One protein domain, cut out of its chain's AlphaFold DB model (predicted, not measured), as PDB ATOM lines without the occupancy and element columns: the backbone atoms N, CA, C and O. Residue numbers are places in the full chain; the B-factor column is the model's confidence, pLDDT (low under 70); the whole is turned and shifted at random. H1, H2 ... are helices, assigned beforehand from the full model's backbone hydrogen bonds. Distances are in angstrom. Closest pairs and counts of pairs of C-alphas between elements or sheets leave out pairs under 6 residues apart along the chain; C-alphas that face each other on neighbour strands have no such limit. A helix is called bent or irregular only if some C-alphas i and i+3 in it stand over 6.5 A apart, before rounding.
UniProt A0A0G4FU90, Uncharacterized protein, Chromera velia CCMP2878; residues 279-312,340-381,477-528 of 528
ATOM      1  N   THR A 279     164.485 210.479 115.279       78.00
ATOM      2  CA  THR A 279     164.370 209.707 116.514       78.00
ATOM      3  C   THR A 279     163.186 208.753 116.432       78.00
ATOM      4  O   THR A 279     162.142 209.076 115.865       78.00
ATOM      5  N   LEU A 280     163.325 207.581 117.056       82.69
ATOM      6  CA  LEU A 280     162.299 206.530 117.052       82.69
ATOM      7  C   LEU A 280     160.938 207.055 117.549       82.69
ATOM      8  O   LEU A 280     159.890 206.645 117.060       82.69
ATOM      9  N   LEU A 281     160.951 208.024 118.473       85.62
ATOM     10  CA  LEU A 281     159.741 208.702 118.936       85.62
ATOM     11  C   LEU A 281     159.083 209.544 117.835       85.62
ATOM     12  O   LEU A 281     157.868 209.483 117.679       85.62
ATOM     13  N   THR A 282     159.855 210.321 117.065       87.38
ATOM     14  CA  THR A 282     159.289 211.101 115.950       87.38
ATOM     15  C   THR A 282     158.683 210.209 114.876       87.38
ATOM     16  O   THR A 282     157.619 210.544 114.371       87.38
ATOM     17  N   GLU A 283     159.290 209.058 114.586       87.06
ATOM     18  CA  GLU A 283     158.740 208.085 113.636       87.06
ATOM     19  C   GLU A 283     157.454 207.437 114.140       87.06
ATOM     20  O   GLU A 283     156.472 207.341 113.409       87.06
ATOM     21  N   ALA A 284     157.426 207.028 115.410       91.06
ATOM     22  CA  ALA A 284     156.223 206.473 116.015       91.06
ATOM     23  C   ALA A 284     155.078 207.501 116.012       91.06
ATOM     24  O   ALA A 284     153.936 207.160 115.702       91.06
ATOM     25  N   LEU A 285     155.382 208.771 116.300       91.81
ATOM     26  CA  LEU A 285     154.399 209.852 116.277       91.81
ATOM     27  C   LEU A 285     153.891 210.143 114.861       91.81
ATOM     28  O   LEU A 285     152.682 210.252 114.679       91.81
ATOM     29  N   THR A 286     154.763 210.230 113.854       91.81
ATOM     30  CA  THR A 286     154.328 210.448 112.464       91.81
ATOM     31  C   THR A 286     153.496 209.281 111.947       91.81
ATOM     32  O   THR A 286     152.450 209.514 111.347       91.81
ATOM     33  N   PHE A 287     153.894 208.044 112.250       91.56
ATOM     34  CA  PHE A 287     153.130 206.847 111.909       91.56
ATOM     35  C   PHE A 287     151.753 206.833 112.586       91.56
ATOM     36  O   PHE A 287     150.733 206.631 111.928       91.56
ATOM     37  N   SER A 288     151.692 207.128 113.888       94.75
ATOM     38  CA  SER A 288     150.417 207.208 114.613       94.75
ATOM     39  C   SER A 288     149.504 208.307 114.060       94.75
ATOM     40  O   SER A 288     148.309 208.084 113.879       94.75
ATOM     41  N   ALA A 289     150.066 209.465 113.704       94.62
ATOM     42  CA  ALA A 289     149.326 210.557 113.092       94.62
ATOM     43  C   ALA A 289     148.792 210.176 111.702       94.62
ATOM     44  O   ALA A 289     147.660 210.521 111.379       94.62
ATOM     45  N   GLN A 290     149.562 209.433 110.900       94.31
ATOM     46  CA  GLN A 290     149.110 208.913 109.606       94.31
ATOM     47  C   GLN A 290     147.936 207.942 109.755       94.31
ATOM     48  O   GLN A 290     146.958 208.068 109.021       94.31
ATOM     49  N   ILE A 291     147.995 207.014 110.716       92.69
ATOM     50  CA  ILE A 291     146.899 206.069 110.986       92.69
ATOM     51  C   ILE A 291     145.642 206.800 111.467       92.69
ATOM     52  O   ILE A 291     144.541 206.527 110.995       92.69
ATOM     53  N   LEU A 292     145.780 207.740 112.404       94.19
ATOM     54  CA  LEU A 292     144.627 208.490 112.906       94.19
ATOM     55  C   LEU A 292     144.010 209.364 111.815       94.19
ATOM     56  O   LEU A 292     142.788 209.446 111.698       94.19
ATOM     57  N   LEU A 293     144.845 209.989 110.983       93.81
ATOM     58  CA  LEU A 293     144.362 210.804 109.882       93.81
ATOM     59  C   LEU A 293     143.678 209.948 108.807       93.81
ATOM     60  O   LEU A 293     142.636 210.351 108.295       93.81
ATOM     61  N   SER A 294     144.201 208.759 108.492       93.75
ATOM     62  CA  SER A 294     143.548 207.842 107.551       93.75
ATOM     63  C   SER A 294     142.204 207.353 108.084       93.75
ATOM     64  O   SER A 294     141.220 207.372 107.346       93.75
ATOM     65  N   LEU A 295     142.107 207.042 109.378       91.00
ATOM     66  CA  LEU A 295     140.828 206.740 110.017       91.00
ATOM     67  C   LEU A 295     139.843 207.913 109.879       91.00
ATOM     68  O   LEU A 295     138.686 207.706 109.517       91.00
ATOM     69  N   TYR A 296     140.302 209.147 110.102       91.69
ATOM     70  CA  TYR A 296     139.466 210.343 109.999       91.69
ATOM     71  C   TYR A 296     138.950 210.585 108.572       91.69
ATOM     72  O   TYR A 296     137.755 210.797 108.371       91.69
ATOM     73  N   PHE A 297     139.813 210.482 107.559       91.25
ATOM     74  CA  PHE A 297     139.395 210.591 106.158       91.25
ATOM     75  C   PHE A 297     138.456 209.455 105.739       91.25
ATOM     76  O   PHE A 297     137.494 209.706 105.016       91.25
ATOM     77  N   ALA A 298     138.684 208.226 106.207       89.31
ATOM     78  CA  ALA A 298     137.780 207.107 105.947       89.31
ATOM     79  C   ALA A 298     136.394 207.347 106.567       89.31
ATOM     80  O   ALA A 298     135.381 207.132 105.901       89.31
ATOM     81  N   LEU A 299     136.340 207.853 107.804       85.88
ATOM     82  CA  LEU A 299     135.091 208.247 108.459       85.88
ATOM     83  C   LEU A 299     134.379 209.365 107.693       85.88
ATOM     84  O   LEU A 299     133.181 209.252 107.451       85.88
ATOM     85  N   LEU A 300     135.102 210.401 107.256       86.75
ATOM     86  CA  LEU A 300     134.534 211.488 106.455       86.75
ATOM     87  C   LEU A 300     133.996 211.006 105.106       86.75
ATOM     88  O   LEU A 300     132.914 211.424 104.706       86.75
ATOM     89  N   LEU A 301     134.714 210.118 104.411       86.38
ATOM     90  CA  LEU A 301     134.229 209.540 103.159       86.38
ATOM     91  C   LEU A 301     132.997 208.672 103.386       86.38
ATOM     92  O   LEU A 301     132.059 208.752 102.604       86.38
ATOM     93  N   ASN A 302     132.972 207.870 104.451       83.50
ATOM     94  CA  ASN A 302     131.809 207.051 104.778       83.50
ATOM     95  C   ASN A 302     130.600 207.923 105.131       83.50
ATOM     96  O   ASN A 302     129.530 207.720 104.563       83.50
ATOM     97  N   LEU A 303     130.787 208.945 105.970       81.81
ATOM     98  CA  LEU A 303     129.749 209.918 106.307       81.81
ATOM     99  C   LEU A 303     129.256 210.663 105.060       81.81
ATOM    100  O   LEU A 303     128.054 210.777 104.848       81.81
ATOM    101  N   GLY A 304     130.171 211.104 104.195       79.62
ATOM    102  CA  GLY A 304     129.842 211.742 102.924       79.62
ATOM    103  C   GLY A 304     129.066 210.814 101.992       79.62
ATOM    104  O   GLY A 304     128.079 211.234 101.402       79.62
ATOM    105  N   THR A 305     129.447 209.536 101.900       74.81
ATOM    106  CA  THR A 305     128.703 208.563 101.088       74.81
ATOM    107  C   THR A 305     127.323 208.254 101.648       74.81
ATOM    108  O   THR A 305     126.415 208.036 100.859       74.81
ATOM    109  N   ILE A 306     127.140 208.274 102.972       70.06
ATOM    110  CA  ILE A 306     125.813 208.140 103.583       70.06
ATOM    111  C   ILE A 306     124.973 209.372 103.246       70.06
ATOM    112  O   ILE A 306     123.870 209.214 102.747       70.06
ATOM    113  N   LEU A 307     125.507 210.585 103.420       63.38
ATOM    114  CA  LEU A 307     124.775 211.819 103.113       63.38
ATOM    115  C   LEU A 307     124.386 211.924 101.631       63.38
ATOM    116  O   LEU A 307     123.281 212.355 101.327       63.38
ATOM    117  N   VAL A 308     125.272 211.522 100.717       69.00
ATOM    118  CA  VAL A 308     124.998 211.530  99.269       69.00
ATOM    119  C   VAL A 308     124.088 210.365  98.865       69.00
ATOM    120  O   VAL A 308     123.189 210.542  98.047       69.00
ATOM    121  N   GLY A 309     124.281 209.181  99.449       58.72
ATOM    122  CA  GLY A 309     123.459 207.998  99.181       58.72
ATOM    123  C   GLY A 309     122.030 208.123  99.709       58.72
ATOM    124  O   GLY A 309     121.108 207.633  99.073       58.72
ATOM    125  N   GLU A 310     121.834 208.833 100.821       52.00
ATOM    126  CA  GLU A 310     120.517 209.168 101.379       52.00
ATOM    127  C   GLU A 310     119.769 210.194 100.503       52.00
ATOM    128  O   GLU A 310     118.545 210.258 100.540       52.00
ATOM    129  N   THR A 311     120.484 210.968  99.674       54.06
ATOM    130  CA  THR A 311     119.878 211.916  98.721       54.06
ATOM    131  C   THR A 311     119.595 211.342  97.334       54.06
ATOM    132  O   THR A 311     118.899 211.991  96.556       54.06
ATOM    133  N   ASP A 312     120.121 210.162  96.999       47.25
ATOM    134  CA  ASP A 312     119.897 209.544  95.692       47.25
ATOM    135  C   ASP A 312     118.935 208.358  95.830       47.25
ATOM    136  O   ASP A 312     119.322 207.247  96.202       47.25
ATOM    137  N   ALA A 340     130.457 192.402  97.271       68.50
ATOM    138  CA  ALA A 340     130.236 193.533  96.370       68.50
ATOM    139  C   ALA A 340     130.779 194.857  96.948       68.50
ATOM    140  O   ALA A 340     131.342 195.682  96.221       68.50
ATOM    141  N   PHE A 341     130.672 195.055  98.266       72.06
ATOM    142  CA  PHE A 341     131.204 196.234  98.947       72.06
ATOM    143  C   PHE A 341     132.699 196.141  99.259       72.06
ATOM    144  O   PHE A 341     133.324 197.186  99.450       72.06
ATOM    145  N   ALA A 342     133.305 194.951  99.264       76.81
ATOM    146  CA  ALA A 342     134.724 194.774  99.568       76.81
ATOM    147  C   ALA A 342     135.619 195.529  98.576       76.81
ATOM    148  O   ALA A 342     136.521 196.257  98.992       76.81
ATOM    149  N   ALA A 343     135.331 195.437  97.273       78.88
ATOM    150  CA  ALA A 343     136.081 196.163  96.247       78.88
ATOM    151  C   ALA A 343     135.940 197.690  96.406       78.88
ATOM    152  O   ALA A 343     136.924 198.427  96.321       78.88
ATOM    153  N   ALA A 344     134.730 198.171  96.706       80.12
ATOM    154  CA  ALA A 344     134.479 199.591  96.944       80.12
ATOM    155  C   ALA A 344     135.172 200.093  98.225       80.12
ATOM    156  O   ALA A 344     135.776 201.166  98.225       80.12
ATOM    157  N   ALA A 345     135.131 199.313  99.307       82.69
ATOM    158  CA  ALA A 345     135.811 199.612 100.563       82.69
ATOM    159  C   ALA A 345     137.336 199.617 100.388       82.69
ATOM    160  O   ALA A 345     138.004 200.530 100.875       82.69
ATOM    161  N   PHE A 346     137.878 198.662  99.627       85.94
ATOM    162  CA  PHE A 346     139.294 198.612  99.286       85.94
ATOM    163  C   PHE A 346     139.720 199.866  98.516       85.94
ATOM    164  O   PHE A 346     140.656 200.546  98.938       85.94
ATOM    165  N   MET A 347     138.986 200.249  97.466       87.31
ATOM    166  CA  MET A 347     139.272 201.466  96.696       87.31
ATOM    167  C   MET A 347     139.196 202.733  97.556       87.31
ATOM    168  O   MET A 347     140.066 203.596  97.445       87.31
ATOM    169  N   LYS A 348     138.213 202.831  98.466       87.88
ATOM    170  CA  LYS A 348     138.133 203.930  99.442       87.88
ATOM    171  C   LYS A 348     139.358 203.946 100.358       87.88
ATOM    172  O   LYS A 348     139.969 204.995 100.529       87.88
ATOM    173  N   SER A 349     139.748 202.796 100.908       88.69
ATOM    174  CA  SER A 349     140.906 202.689 101.804       88.69
ATOM    175  C   SER A 349     142.219 203.062 101.109       88.69
ATOM    176  O   SER A 349     143.035 203.785 101.679       88.69
ATOM    177  N   LEU A 350     142.388 202.654  99.848       90.69
ATOM    178  CA  LEU A 350     143.550 202.971  99.029       90.69
ATOM    179  C   LEU A 350     143.604 204.468  98.719       90.69
ATOM    180  O   LEU A 350     144.645 205.094  98.910       90.69
ATOM    181  N   LEU A 351     142.479 205.063  98.313       91.88
ATOM    182  CA  LEU A 351     142.385 206.498  98.042       91.88
ATOM    183  C   LEU A 351     142.710 207.322  99.291       91.88
ATOM    184  O   LEU A 351     143.471 208.288  99.213       91.88
ATOM    185  N   VAL A 352     142.186 206.921 100.449       94.31
ATOM    186  CA  VAL A 352     142.476 207.559 101.739       94.31
ATOM    187  C   VAL A 352     143.954 207.435 102.097       94.31
ATOM    188  O   VAL A 352     144.583 208.437 102.434       94.31
ATOM    189  N   SER A 353     144.521 206.233 101.985       90.88
ATOM    190  CA  SER A 353     145.931 205.974 102.289       90.88
ATOM    191  C   SER A 353     146.867 206.816 101.415       90.88
ATOM    192  O   SER A 353     147.773 207.478 101.931       90.88
ATOM    193  N   LEU A 354     146.606 206.880 100.103       94.06
ATOM    194  CA  LEU A 354     147.367 207.720  99.175       94.06
ATOM    195  C   LEU A 354     147.213 209.207  99.498       94.06
ATOM    196  O   LEU A 354     148.210 209.924  99.557       94.06
ATOM    197  N   SER A 355     145.989 209.668  99.760       94.69
ATOM    198  CA  SER A 355     145.716 211.077 100.069       94.69
ATOM    199  C   SER A 355     146.446 211.528 101.332       94.69
ATOM    200  O   SER A 355     147.094 212.575 101.338       94.69
ATOM    201  N   VAL A 356     146.405 210.713 102.389       94.75
ATOM    202  CA  VAL A 356     147.122 210.979 103.642       94.75
ATOM    203  C   VAL A 356     148.631 210.942 103.429       94.75
ATOM    204  O   VAL A 356     149.334 211.831 103.908       94.75
ATOM    205  N   SER A 357     149.137 209.972 102.668       91.81
ATOM    206  CA  SER A 357     150.568 209.867 102.363       91.81
ATOM    207  C   SER A 357     151.078 211.088 101.595       91.81
ATOM    208  O   SER A 357     152.112 211.649 101.958       91.81
ATOM    209  N   ILE A 358     150.330 211.552 100.588       94.50
ATOM    210  CA  ILE A 358     150.638 212.771  99.825       94.50
ATOM    211  C   ILE A 358     150.598 213.992 100.746       94.50
ATOM    212  O   ILE A 358     151.537 214.790 100.749       94.50
ATOM    213  N   LEU A 359     149.561 214.122 101.577       93.50
ATOM    214  CA  LEU A 359     149.447 215.231 102.520       93.50
ATOM    215  C   LEU A 359     150.650 215.276 103.470       93.50
ATOM    216  O   LEU A 359     151.241 216.339 103.655       93.50
ATOM    217  N   PHE A 360     151.063 214.137 104.030       91.81
ATOM    218  CA  PHE A 360     152.243 214.048 104.894       91.81
ATOM    219  C   PHE A 360     153.544 214.343 104.145       91.81
ATOM    220  O   PHE A 360     154.415 215.026 104.689       91.81
ATOM    221  N   ALA A 361     153.680 213.860 102.908       91.12
ATOM    222  CA  ALA A 361     154.848 214.112 102.071       91.12
ATOM    223  C   ALA A 361     155.012 215.602 101.731       91.12
ATOM    224  O   ALA A 361     156.142 216.079 101.655       91.12
ATOM    225  N   VAL A 362     153.906 216.335 101.575       93.88
ATOM    226  CA  VAL A 362     153.910 217.767 101.242       93.88
ATOM    227  C   VAL A 362     154.000 218.660 102.484       93.88
ATOM    228  O   VAL A 362     154.654 219.696 102.436       93.88
ATOM    229  N   SER A 363     153.376 218.286 103.604       92.12
ATOM    230  CA  SER A 363     153.272 219.160 104.787       92.12
ATOM    231  C   SER A 363     154.297 218.839 105.877       92.12
ATOM    232  O   SER A 363     155.117 219.678 106.242       92.12
ATOM    233  N   VAL A 364     154.279 217.611 106.396       89.88
ATOM    234  CA  VAL A 364     155.060 217.216 107.575       89.88
ATOM    235  C   VAL A 364     156.499 216.881 107.192       89.88
ATOM    236  O   VAL A 364     157.444 217.297 107.866       89.88
ATOM    237  N   ARG A 365     156.688 216.153 106.086       87.62
ATOM    238  CA  ARG A 365     158.006 215.671 105.663       87.62
ATOM    239  C   ARG A 365     158.990 216.810 105.374       87.62
ATOM    240  O   ARG A 365     160.112 216.695 105.859       87.62
ATOM    241  N   PRO A 366     158.639 217.917 104.690       89.56
ATOM    242  CA  PRO A 366     159.584 219.009 104.454       89.56
ATOM    243  C   PRO A 366     159.975 219.738 105.738       89.56
ATOM    244  O   PRO A 366     161.129 220.129 105.888       89.56
ATOM    245  N   VAL A 367     159.049 219.876 106.692       88.19
ATOM    246  CA  VAL A 367     159.327 220.489 108.000       88.19
ATOM    247  C   VAL A 367     160.290 219.620 108.801       88.19
ATOM    248  O   VAL A 367     161.297 220.119 109.301       88.19
ATOM    249  N   LEU A 368     160.040 218.309 108.860       86.25
ATOM    250  CA  LEU A 368     160.957 217.369 109.499       86.25
ATOM    251  C   LEU A 368     162.312 217.370 108.790       86.25
ATOM    252  O   LEU A 368     163.336 217.572 109.433       86.25
ATOM    253  N   LEU A 369     162.340 217.229 107.465       85.06
ATOM    254  CA  LEU A 369     163.584 217.267 106.696       85.06
ATOM    255  C   LEU A 369     164.337 218.586 106.873       85.06
ATOM    256  O   LEU A 369     165.558 218.563 106.873       85.06
ATOM    257  N   SER A 370     163.648 219.712 107.058       84.06
ATOM    258  CA  SER A 370     164.272 221.003 107.351       84.06
ATOM    259  C   SER A 370     164.974 220.991 108.709       84.06
ATOM    260  O   SER A 370     166.148 221.357 108.772       84.06
ATOM    261  N   ILE A 371     164.310 220.491 109.758       82.56
ATOM    262  CA  ILE A 371     164.867 220.358 111.121       82.56
ATOM    263  C   ILE A 371     166.057 219.397 111.147       82.56
ATOM    264  O   ILE A 371     167.041 219.635 111.842       82.56
ATOM    265  N   TRP A 372     165.973 218.322 110.369       75.12
ATOM    266  CA  TRP A 372     167.018 217.306 110.268       75.12
ATOM    267  C   TRP A 372     168.031 217.605 109.159       75.12
ATOM    268  O   TRP A 372     168.986 216.851 108.973       75.12
ATOM    269  N   SER A 373     167.861 218.704 108.415       77.81
ATOM    270  CA  SER A 373     168.751 219.014 107.302       77.81
ATOM    271  C   SER A 373     170.147 219.328 107.840       77.81
ATOM    272  O   SER A 373     170.262 220.071 108.822       77.81
ATOM    273  N   PRO A 374     171.216 218.852 107.175       64.50
ATOM    274  CA  PRO A 374     172.590 219.191 107.547       64.50
ATOM    275  C   PRO A 374     172.809 220.713 107.543       64.50
ATOM    276  O   PRO A 374     173.516 221.254 108.387       64.50
ATOM    277  N   LYS A 375     172.113 221.441 106.659       67.81
ATOM    278  CA  LYS A 375     172.151 222.911 106.608       67.81
ATOM    279  C   LYS A 375     171.636 223.573 107.893       67.81
ATOM    280  O   LYS A 375     172.076 224.672 108.219       67.81
ATOM    281  N   SER A 376     170.706 222.934 108.605       63.84
ATOM    282  CA  SER A 376     170.154 223.446 109.864       63.84
ATOM    283  C   SER A 376     170.931 222.974 111.097       63.84
ATOM    284  O   SER A 376     171.053 223.737 112.053       63.84
ATOM    285  N   THR A 377     171.488 221.758 111.061       58.34
ATOM    286  CA  THR A 377     172.180 221.126 112.197       58.34
ATOM    287  C   THR A 377     173.646 221.522 112.303       58.34
ATOM    288  O   THR A 377     174.158 221.655 113.410       58.34
ATOM    289  N   TYR A 378     174.324 221.789 111.185       53.97
ATOM    290  CA  TYR A 378     175.695 222.311 111.213       53.97
ATOM    291  C   TYR A 378     175.756 223.824 111.424       53.97
ATOM    292  O   TYR A 378     176.837 224.378 111.620       53.97
ATOM    293  N   GLY A 379     174.591 224.482 111.441       46.19
ATOM    294  CA  GLY A 379     174.481 225.928 111.405       46.19
ATOM    295  C   GLY A 379     175.119 226.492 110.135       46.19
ATOM    296  O   GLY A 379     176.021 225.925 109.523       46.19
ATOM    297  N   ARG A 380     174.716 227.694 109.743       48.62
ATOM    298  CA  ARG A 380     175.521 228.523 108.836       48.62
ATOM    299  C   ARG A 380     176.775 229.026 109.562       48.62
ATOM    300  O   ARG A 380     177.083 230.213 109.517       48.62
ATOM    301  N   VAL A 381     177.468 228.162 110.305       51.88
ATOM    302  CA  VAL A 381     178.739 228.523 110.909       51.88
ATOM    303  C   VAL A 381     179.733 228.514 109.762       51.88
ATOM    304  O   VAL A 381     180.279 227.476 109.399       51.88
ATOM    305  N   ARG A 477     184.602 223.156 122.268       72.56
ATOM    306  CA  ARG A 477     183.657 222.206 122.897       72.56
ATOM    307  C   ARG A 477     182.333 222.863 123.310       72.56
ATOM    308  O   ARG A 477     181.273 222.256 123.176       72.56
ATOM    309  N   TRP A 478     182.391 224.107 123.783       78.44
ATOM    310  CA  TRP A 478     181.207 224.867 124.189       78.44
ATOM    311  C   TRP A 478     180.299 225.204 122.998       78.44
ATOM    312  O   TRP A 478     179.082 225.135 123.128       78.44
ATOM    313  N   LEU A 479     180.874 225.490 121.825       72.31
ATOM    314  CA  LEU A 479     180.112 225.823 120.623       72.31
ATOM    315  C   LEU A 479     179.405 224.581 120.073       72.31
ATOM    316  O   LEU A 479     178.227 224.647 119.731       72.31
ATOM    317  N   SER A 480     180.079 223.425 120.072       70.38
ATOM    318  CA  SER A 480     179.428 222.156 119.725       70.38
ATOM    319  C   SER A 480     178.299 221.799 120.694       70.38
ATOM    320  O   SER A 480     177.241 221.358 120.254       70.38
ATOM    321  N   ALA A 481     178.489 222.034 121.998       73.38
ATOM    322  CA  ALA A 481     177.448 221.804 122.997       73.38
ATOM    323  C   ALA A 481     176.259 222.759 122.805       73.38
ATOM    324  O   ALA A 481     175.110 222.335 122.887       73.38
ATOM    325  N   TYR A 482     176.520 224.028 122.484       76.38
ATOM    326  CA  TYR A 482     175.480 225.021 122.221       76.38
ATOM    327  C   TYR A 482     174.623 224.658 121.002       76.38
ATOM    328  O   TYR A 482     173.395 224.623 121.096       76.38
ATOM    329  N   VAL A 483     175.262 224.321 119.876       73.12
ATOM    330  CA  VAL A 483     174.566 223.893 118.650       73.12
ATOM    331  C   VAL A 483     173.755 222.623 118.904       73.12
ATOM    332  O   VAL A 483     172.603 222.532 118.479       73.12
ATOM    333  N   TYR A 484     174.314 221.675 119.661       75.31
ATOM    334  CA  TYR A 484     173.608 220.462 120.065       75.31
ATOM    335  C   TYR A 484     172.341 220.774 120.876       75.31
ATOM    336  O   TYR A 484     171.260 220.297 120.530       75.31
ATOM    337  N   ILE A 485     172.443 221.622 121.906       79.94
ATOM    338  CA  ILE A 485     171.296 222.014 122.740       79.94
ATOM    339  C   ILE A 485     170.216 222.700 121.894       79.94
ATOM    340  O   ILE A 485     169.030 222.432 122.082       79.94
ATOM    341  N   GLN A 486     170.595 223.559 120.942       80.94
ATOM    342  CA  GLN A 486     169.625 224.200 120.052       80.94
ATOM    343  C   GLN A 486     168.915 223.203 119.128       80.94
ATOM    344  O   GLN A 486     167.691 223.270 118.992       80.94
ATOM    345  N   CYS A 487     169.653 222.275 118.514       76.44
ATOM    346  CA  CYS A 487     169.064 221.243 117.658       76.44
ATOM    347  C   CYS A 487     168.095 220.368 118.455       76.44
ATOM    348  O   CYS A 487     166.955 220.170 118.040       76.44
ATOM    349  N   HIS A 488     168.507 219.950 119.654       78.94
ATOM    350  CA  HIS A 488     167.672 219.150 120.537       78.94
ATOM    351  C   HIS A 488     166.398 219.895 120.969       78.94
ATOM    352  O   HIS A 488     165.314 219.322 120.975       78.94
ATOM    353  N   ARG A 489     166.473 221.203 121.250       85.50
ATOM    354  CA  ARG A 489     165.276 222.012 121.553       85.50
ATOM    355  C   ARG A 489     164.282 222.057 120.391       85.50
ATOM    356  O   ARG A 489     163.080 221.966 120.628       85.50
ATOM    357  N   ARG A 490     164.762 222.190 119.148       85.69
ATOM    358  CA  ARG A 490     163.901 222.186 117.948       85.69
ATOM    359  C   ARG A 490     163.247 220.828 117.730       85.69
ATOM    360  O   ARG A 490     162.071 220.763 117.385       85.69
ATOM    361  N   GLU A 491     163.994 219.763 117.979       84.06
ATOM    362  CA  GLU A 491     163.488 218.401 117.919       84.06
ATOM    363  C   GLU A 491     162.384 218.156 118.957       84.06
ATOM    364  O   GLU A 491     161.288 217.728 118.600       84.06
ATOM    365  N   VAL A 492     162.630 218.497 120.225       86.81
ATOM    366  CA  VAL A 492     161.638 218.371 121.304       86.81
ATOM    367  C   VAL A 492     160.396 219.208 121.003       86.81
ATOM    368  O   VAL A 492     159.276 218.775 121.262       86.81
ATOM    369  N   PHE A 493     160.563 220.397 120.419       89.62
ATOM    370  CA  PHE A 493     159.435 221.212 119.978       89.62
ATOM    371  C   PHE A 493     158.615 220.512 118.884       89.62
ATOM    372  O   PHE A 493     157.397 220.413 119.008       89.62
ATOM    373  N   ALA A 494     159.263 219.958 117.857       88.69
ATOM    374  CA  ALA A 494     158.575 219.211 116.805       88.69
ATOM    375  C   ALA A 494     157.862 217.962 117.343       88.69
ATOM    376  O   ALA A 494     156.725 217.697 116.958       88.69
ATOM    377  N   GLN A 495     158.483 217.238 118.278       91.38
ATOM    378  CA  GLN A 495     157.864 216.108 118.976       91.38
ATOM    379  C   GLN A 495     156.621 216.539 119.761       91.38
ATOM    380  O   GLN A 495     155.597 215.870 119.683       91.38
ATOM    381  N   ARG A 496     156.671 217.675 120.469       93.38
ATOM    382  CA  ARG A 496     155.507 218.227 121.183       93.38
ATOM    383  C   ARG A 496     154.384 218.625 120.231       93.38
ATOM    384  O   ARG A 496     153.229 218.330 120.519       93.38
ATOM    385  N   CYS A 497     154.707 219.244 119.098       94.06
ATOM    386  CA  CYS A 497     153.720 219.582 118.072       94.06
ATOM    387  C   CYS A 497     153.078 218.329 117.465       94.06
ATOM    388  O   CYS A 497     151.858 218.271 117.342       94.06
ATOM    389  N   LEU A 498     153.876 217.308 117.133       92.94
ATOM    390  CA  LEU A 498     153.371 216.027 116.633       92.94
ATOM    391  C   LEU A 498     152.507 215.316 117.675       92.94
ATOM    392  O   LEU A 498     151.438 214.820 117.341       92.94
ATOM    393  N   PHE A 499     152.928 215.310 118.939       95.31
ATOM    394  CA  PHE A 499     152.143 214.749 120.033       95.31
ATOM    395  C   PHE A 499     150.809 215.485 120.207       95.31
ATOM    396  O   PHE A 499     149.766 214.845 120.304       95.31
ATOM    397  N   GLY A 500     150.822 216.821 120.175       96.38
ATOM    398  CA  GLY A 500     149.609 217.637 120.210       96.38
ATOM    399  C   GLY A 500     148.679 217.358 119.029       96.38
ATOM    400  O   GLY A 500     147.471 217.261 119.218       96.38
ATOM    401  N   LEU A 501     149.232 217.151 117.831       94.38
ATOM    402  CA  LEU A 501     148.470 216.776 116.641       94.38
ATOM    403  C   LEU A 501     147.843 215.382 116.778       94.38
ATOM    404  O   LEU A 501     146.664 215.224 116.487       94.38
ATOM    405  N   VAL A 502     148.593 214.386 117.254       95.94
ATOM    406  CA  VAL A 502     148.084 213.027 117.513       95.94
ATOM    407  C   VAL A 502     146.967 213.060 118.554       95.94
ATOM    408  O   VAL A 502     145.907 212.476 118.340       95.94
ATOM    409  N   PHE A 503     147.175 213.786 119.654       96.19
ATOM    410  CA  PHE A 503     146.169 213.973 120.694       96.19
ATOM    411  C   PHE A 503     144.914 214.635 120.116       96.19
ATOM    412  O   PHE A 503     143.813 214.115 120.264       96.19
ATOM    413  N   PHE A 504     145.070 215.732 119.376       95.62
ATOM    414  CA  PHE A 504     143.955 216.399 118.715       95.62
ATOM    415  C   PHE A 504     143.188 215.450 117.785       95.62
ATOM    416  O   PHE A 504     141.973 215.338 117.914       95.62
ATOM    417  N   LEU A 505     143.877 214.708 116.911       93.69
ATOM    418  CA  LEU A 505     143.244 213.752 115.995       93.69
ATOM    419  C   LEU A 505     142.513 212.611 116.716       93.69
ATOM    420  O   LEU A 505     141.538 212.093 116.180       93.69
ATOM    421  N   LEU A 506     142.951 212.226 117.916       93.88
ATOM    422  CA  LEU A 506     142.303 211.187 118.715       93.88
ATOM    423  C   LEU A 506     141.042 211.701 119.424       93.88
ATOM    424  O   LEU A 506     140.010 211.033 119.409       93.88
ATOM    425  N   PHE A 507     141.103 212.886 120.038       94.44
ATOM    426  CA  PHE A 507     139.996 213.418 120.843       94.44
ATOM    427  C   PHE A 507     138.944 214.162 120.025       94.44
ATOM    428  O   PHE A 507     137.771 214.165 120.392       94.44
ATOM    429  N   PHE A 508     139.330 214.762 118.902       92.12
ATOM    430  CA  PHE A 508     138.412 215.476 118.023       92.12
ATOM    431  C   PHE A 508     137.212 214.636 117.536       92.12
ATOM    432  O   PHE A 508     136.088 215.127 117.648       92.12
ATOM    433  N   PRO A 509     137.359 213.380 117.060       88.06
ATOM    434  CA  PRO A 509     136.207 212.572 116.657       88.06
ATOM    435  C   PRO A 509     135.300 212.211 117.836       88.06
ATOM    436  O   PRO A 509     134.083 212.204 117.681       88.06
ATOM    437  N   ILE A 510     135.867 211.966 119.023       89.38
ATOM    438  CA  ILE A 510     135.088 211.728 120.247       89.38
ATOM    439  C   ILE A 510     134.267 212.975 120.578       89.38
ATOM    440  O   ILE A 510     133.074 212.885 120.846       89.38
ATOM    441  N   PHE A 511     134.890 214.150 120.504       91.12
ATOM    442  CA  PHE A 511     134.222 215.423 120.738       91.12
ATOM    443  C   PHE A 511     133.108 215.689 119.716       91.12
ATOM    444  O   PHE A 511     132.006 216.058 120.110       91.12
ATOM    445  N   LEU A 512     133.352 215.440 118.426       86.50
ATOM    446  CA  LEU A 512     132.314 215.526 117.396       86.50
ATOM    447  C   LEU A 512     131.164 214.556 117.668       86.50
ATOM    448  O   LEU A 512     130.008 214.951 117.575       86.50
ATOM    449  N   PHE A 513     131.463 213.310 118.035       85.19
ATOM    450  CA  PHE A 513     130.440 212.317 118.353       85.19
ATOM    451  C   PHE A 513     129.584 212.745 119.548       85.19
ATOM    452  O   PHE A 513     128.364 212.630 119.508       85.19
ATOM    453  N   ILE A 514     130.213 213.301 120.584       88.75
ATOM    454  CA  ILE A 514     129.532 213.860 121.752       88.75
ATOM    455  C   ILE A 514     128.643 215.041 121.345       88.75
ATOM    456  O   ILE A 514     127.467 215.063 121.700       88.75
ATOM    457  N   LEU A 515     129.168 216.000 120.574       87.44
ATOM    458  CA  LEU A 515     128.399 217.159 120.108       87.44
ATOM    459  C   LEU A 515     127.185 216.750 119.269       87.44
ATOM    460  O   LEU A 515     126.091 217.261 119.488       87.44
ATOM    461  N   ILE A 516     127.377 215.813 118.340       82.75
ATOM    462  CA  ILE A 516     126.311 215.292 117.482       82.75
ATOM    463  C   ILE A 516     125.292 214.504 118.320       82.75
ATOM    464  O   ILE A 516     124.089 214.695 118.166       82.75
ATOM    465  N   GLY A 517     125.751 213.655 119.243       79.88
ATOM    466  CA  GLY A 517     124.889 212.821 120.085       79.88
ATOM    467  C   GLY A 517     124.071 213.602 121.118       79.88
ATOM    468  O   GLY A 517     122.966 213.186 121.472       79.88
ATOM    469  N   PHE A 518     124.569 214.747 121.593       81.00
ATOM    470  CA  PHE A 518     123.819 215.622 122.498       81.00
ATOM    471  C   PHE A 518     122.753 216.465 121.794       81.00
ATOM    472  O   PHE A 518     121.832 216.945 122.462       81.00
ATOM    473  N   ASP A 519     122.795 216.582 120.465       77.94
ATOM    474  CA  ASP A 519     121.749 217.236 119.682       77.94
ATOM    475  C   ASP A 519     120.529 216.312 119.482       77.94
ATOM    476  O   ASP A 519     120.095 215.982 118.374       77.94
ATOM    477  N   LYS A 520     119.946 215.878 120.610       63.94
ATOM    478  CA  LYS A 520     118.752 215.020 120.662       63.94
ATOM    479  C   LYS A 520     117.576 215.601 119.877       63.94
ATOM    480  O   LYS A 520     116.738 214.837 119.415       63.94
ATOM    481  N   LYS A 521     117.499 216.929 119.732       65.38
ATOM    482  CA  LYS A 521     116.368 217.612 119.085       65.38
ATOM    483  C   LYS A 521     116.359 217.414 117.570       65.38
ATOM    484  O   LYS A 521     115.282 217.304 116.991       65.38
ATOM    485  N   ASN A 522     117.534 217.315 116.949       58.62
ATOM    486  CA  ASN A 522     117.653 217.123 115.505       58.62
ATOM    487  C   ASN A 522     117.718 215.639 115.105       58.62
ATOM    488  O   ASN A 522     117.252 215.274 114.027       58.62
ATOM    489  N   PHE A 523     118.224 214.760 115.979       53.22
ATOM    490  CA  PHE A 523     118.375 213.333 115.659       53.22
ATOM    491  C   PHE A 523     117.089 212.503 115.771       53.22
ATOM    492  O   PHE A 523     116.929 211.529 115.036       53.22
ATOM    493  N   THR A 524     116.127 212.890 116.616       51.91
ATOM    494  CA  THR A 524     114.854 212.152 116.749       51.91
ATOM    495  C   THR A 524     113.962 212.208 115.503       51.91
ATOM    496  O   THR A 524     113.014 211.435 115.407       51.91
ATOM    497  N   LEU A 525     114.249 213.096 114.544       48.72
ATOM    498  CA  LEU A 525     113.468 213.256 113.311       48.72
ATOM    499  C   LEU A 525     113.960 212.401 112.130       48.72
ATOM    500  O   LEU A 525     113.221 212.269 111.162       48.72
ATOM    501  N   ARG A 526     115.163 211.805 112.196       47.91
ATOM    502  CA  ARG A 526     115.750 211.010 111.092       47.91
ATOM    503  C   ARG A 526     115.640 209.488 111.241       47.91
ATOM    504  O   ARG A 526     115.907 208.780 110.284       47.91
ATOM    505  N   HIS A 527     115.253 208.982 112.413       39.28
ATOM    506  CA  HIS A 527     115.107 207.541 112.676       39.28
ATOM    507  C   HIS A 527     113.642 207.089 112.836       39.28
ATOM    508  O   HIS A 527     113.364 206.132 113.558       39.28
ATOM    509  N   LYS A 528     112.706 207.774 112.171       36.22
ATOM    510  CA  LYS A 528     111.334 207.283 111.991       36.22
ATOM    511  C   LYS A 528     111.126 206.752 110.586       36.22
ATOM    512  O   LYS A 528     111.563 207.453 109.650       36.22
TER     513      LYS A 528
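AT A GLANCE: This is residues 279 to 312, 340 to 381 and 477 to 528 of the 528 residues of an uncharacterized protein of Chromera velia CCMP2878 (UniProt A0A0G4FU90). A long rod: H1 lies between H2, which crosses it, and the bent helix H5, whose arm H5a runs beside part of it; H3 packs on H5a, and residues 510 to 528 stick out. The printed part has 128 residues, six named helices, H1 to H6, and no named strand: all helix. It is only just loose, close to extended: radius of gyration of the C-alphas 20.9 A, spans 75 by 34 by 21 A.

IN THESE COORDINATES: H1, residues 280 to 311, 46.5 A long, begins at C-alpha 280 (162.299, 206.530, 117.052). H2 is residues 340 to 362, 34.2 A; H3, 364 to 371; H4, 374 to 377. H5, residues 477 to 518, assigned as one helix by its hydrogen bonds, is bent: C-alphas 506 and 509 are 6.6 A apart. Its arms are H5a, 477 to 506, 43.0 A, and H5b, 509 to 518. H6, residues 520 to 523, ends at C-alpha 523 (118.375, 213.333, 115.659).

HOW THE PARTS SIT: H1 touches H2 with residues 290 to 301 alone, at a steep tilt of 47 degrees, opposite ways; the closest C-alphas, of Ser 294 and Val 352, are 5.9 A apart. H1 touches H5a with residues 281 to 296 alone, at a shallow tilt of 25 degrees, the same way; closest are the C-alphas of Ala 289 and Val 502, 5.2 A. H3 touches H5a; closest are the C-alphas of Ile 371 and Arg 490, 7.1 A. H4 is close to H5a but not clearly touching, 6.3 A between the closest C-alphas, of Thr 377 and Cys 487. Every O i to N i+4 pair is within hydrogen-bond range in H3, H5a and H5b, against 27 of 28 in H1 and 18 of 19 in H2; H4 and H6 are too short for one.

THE WHOLE: Cuts leave 19.1 A between C-alphas 312 and 340 and 14.4 A between 381 and 477. Of the links printed whole, none is long. pLDDT is under 70 in residues 307 to 312, 340, 374 to 381 and 520 to 528.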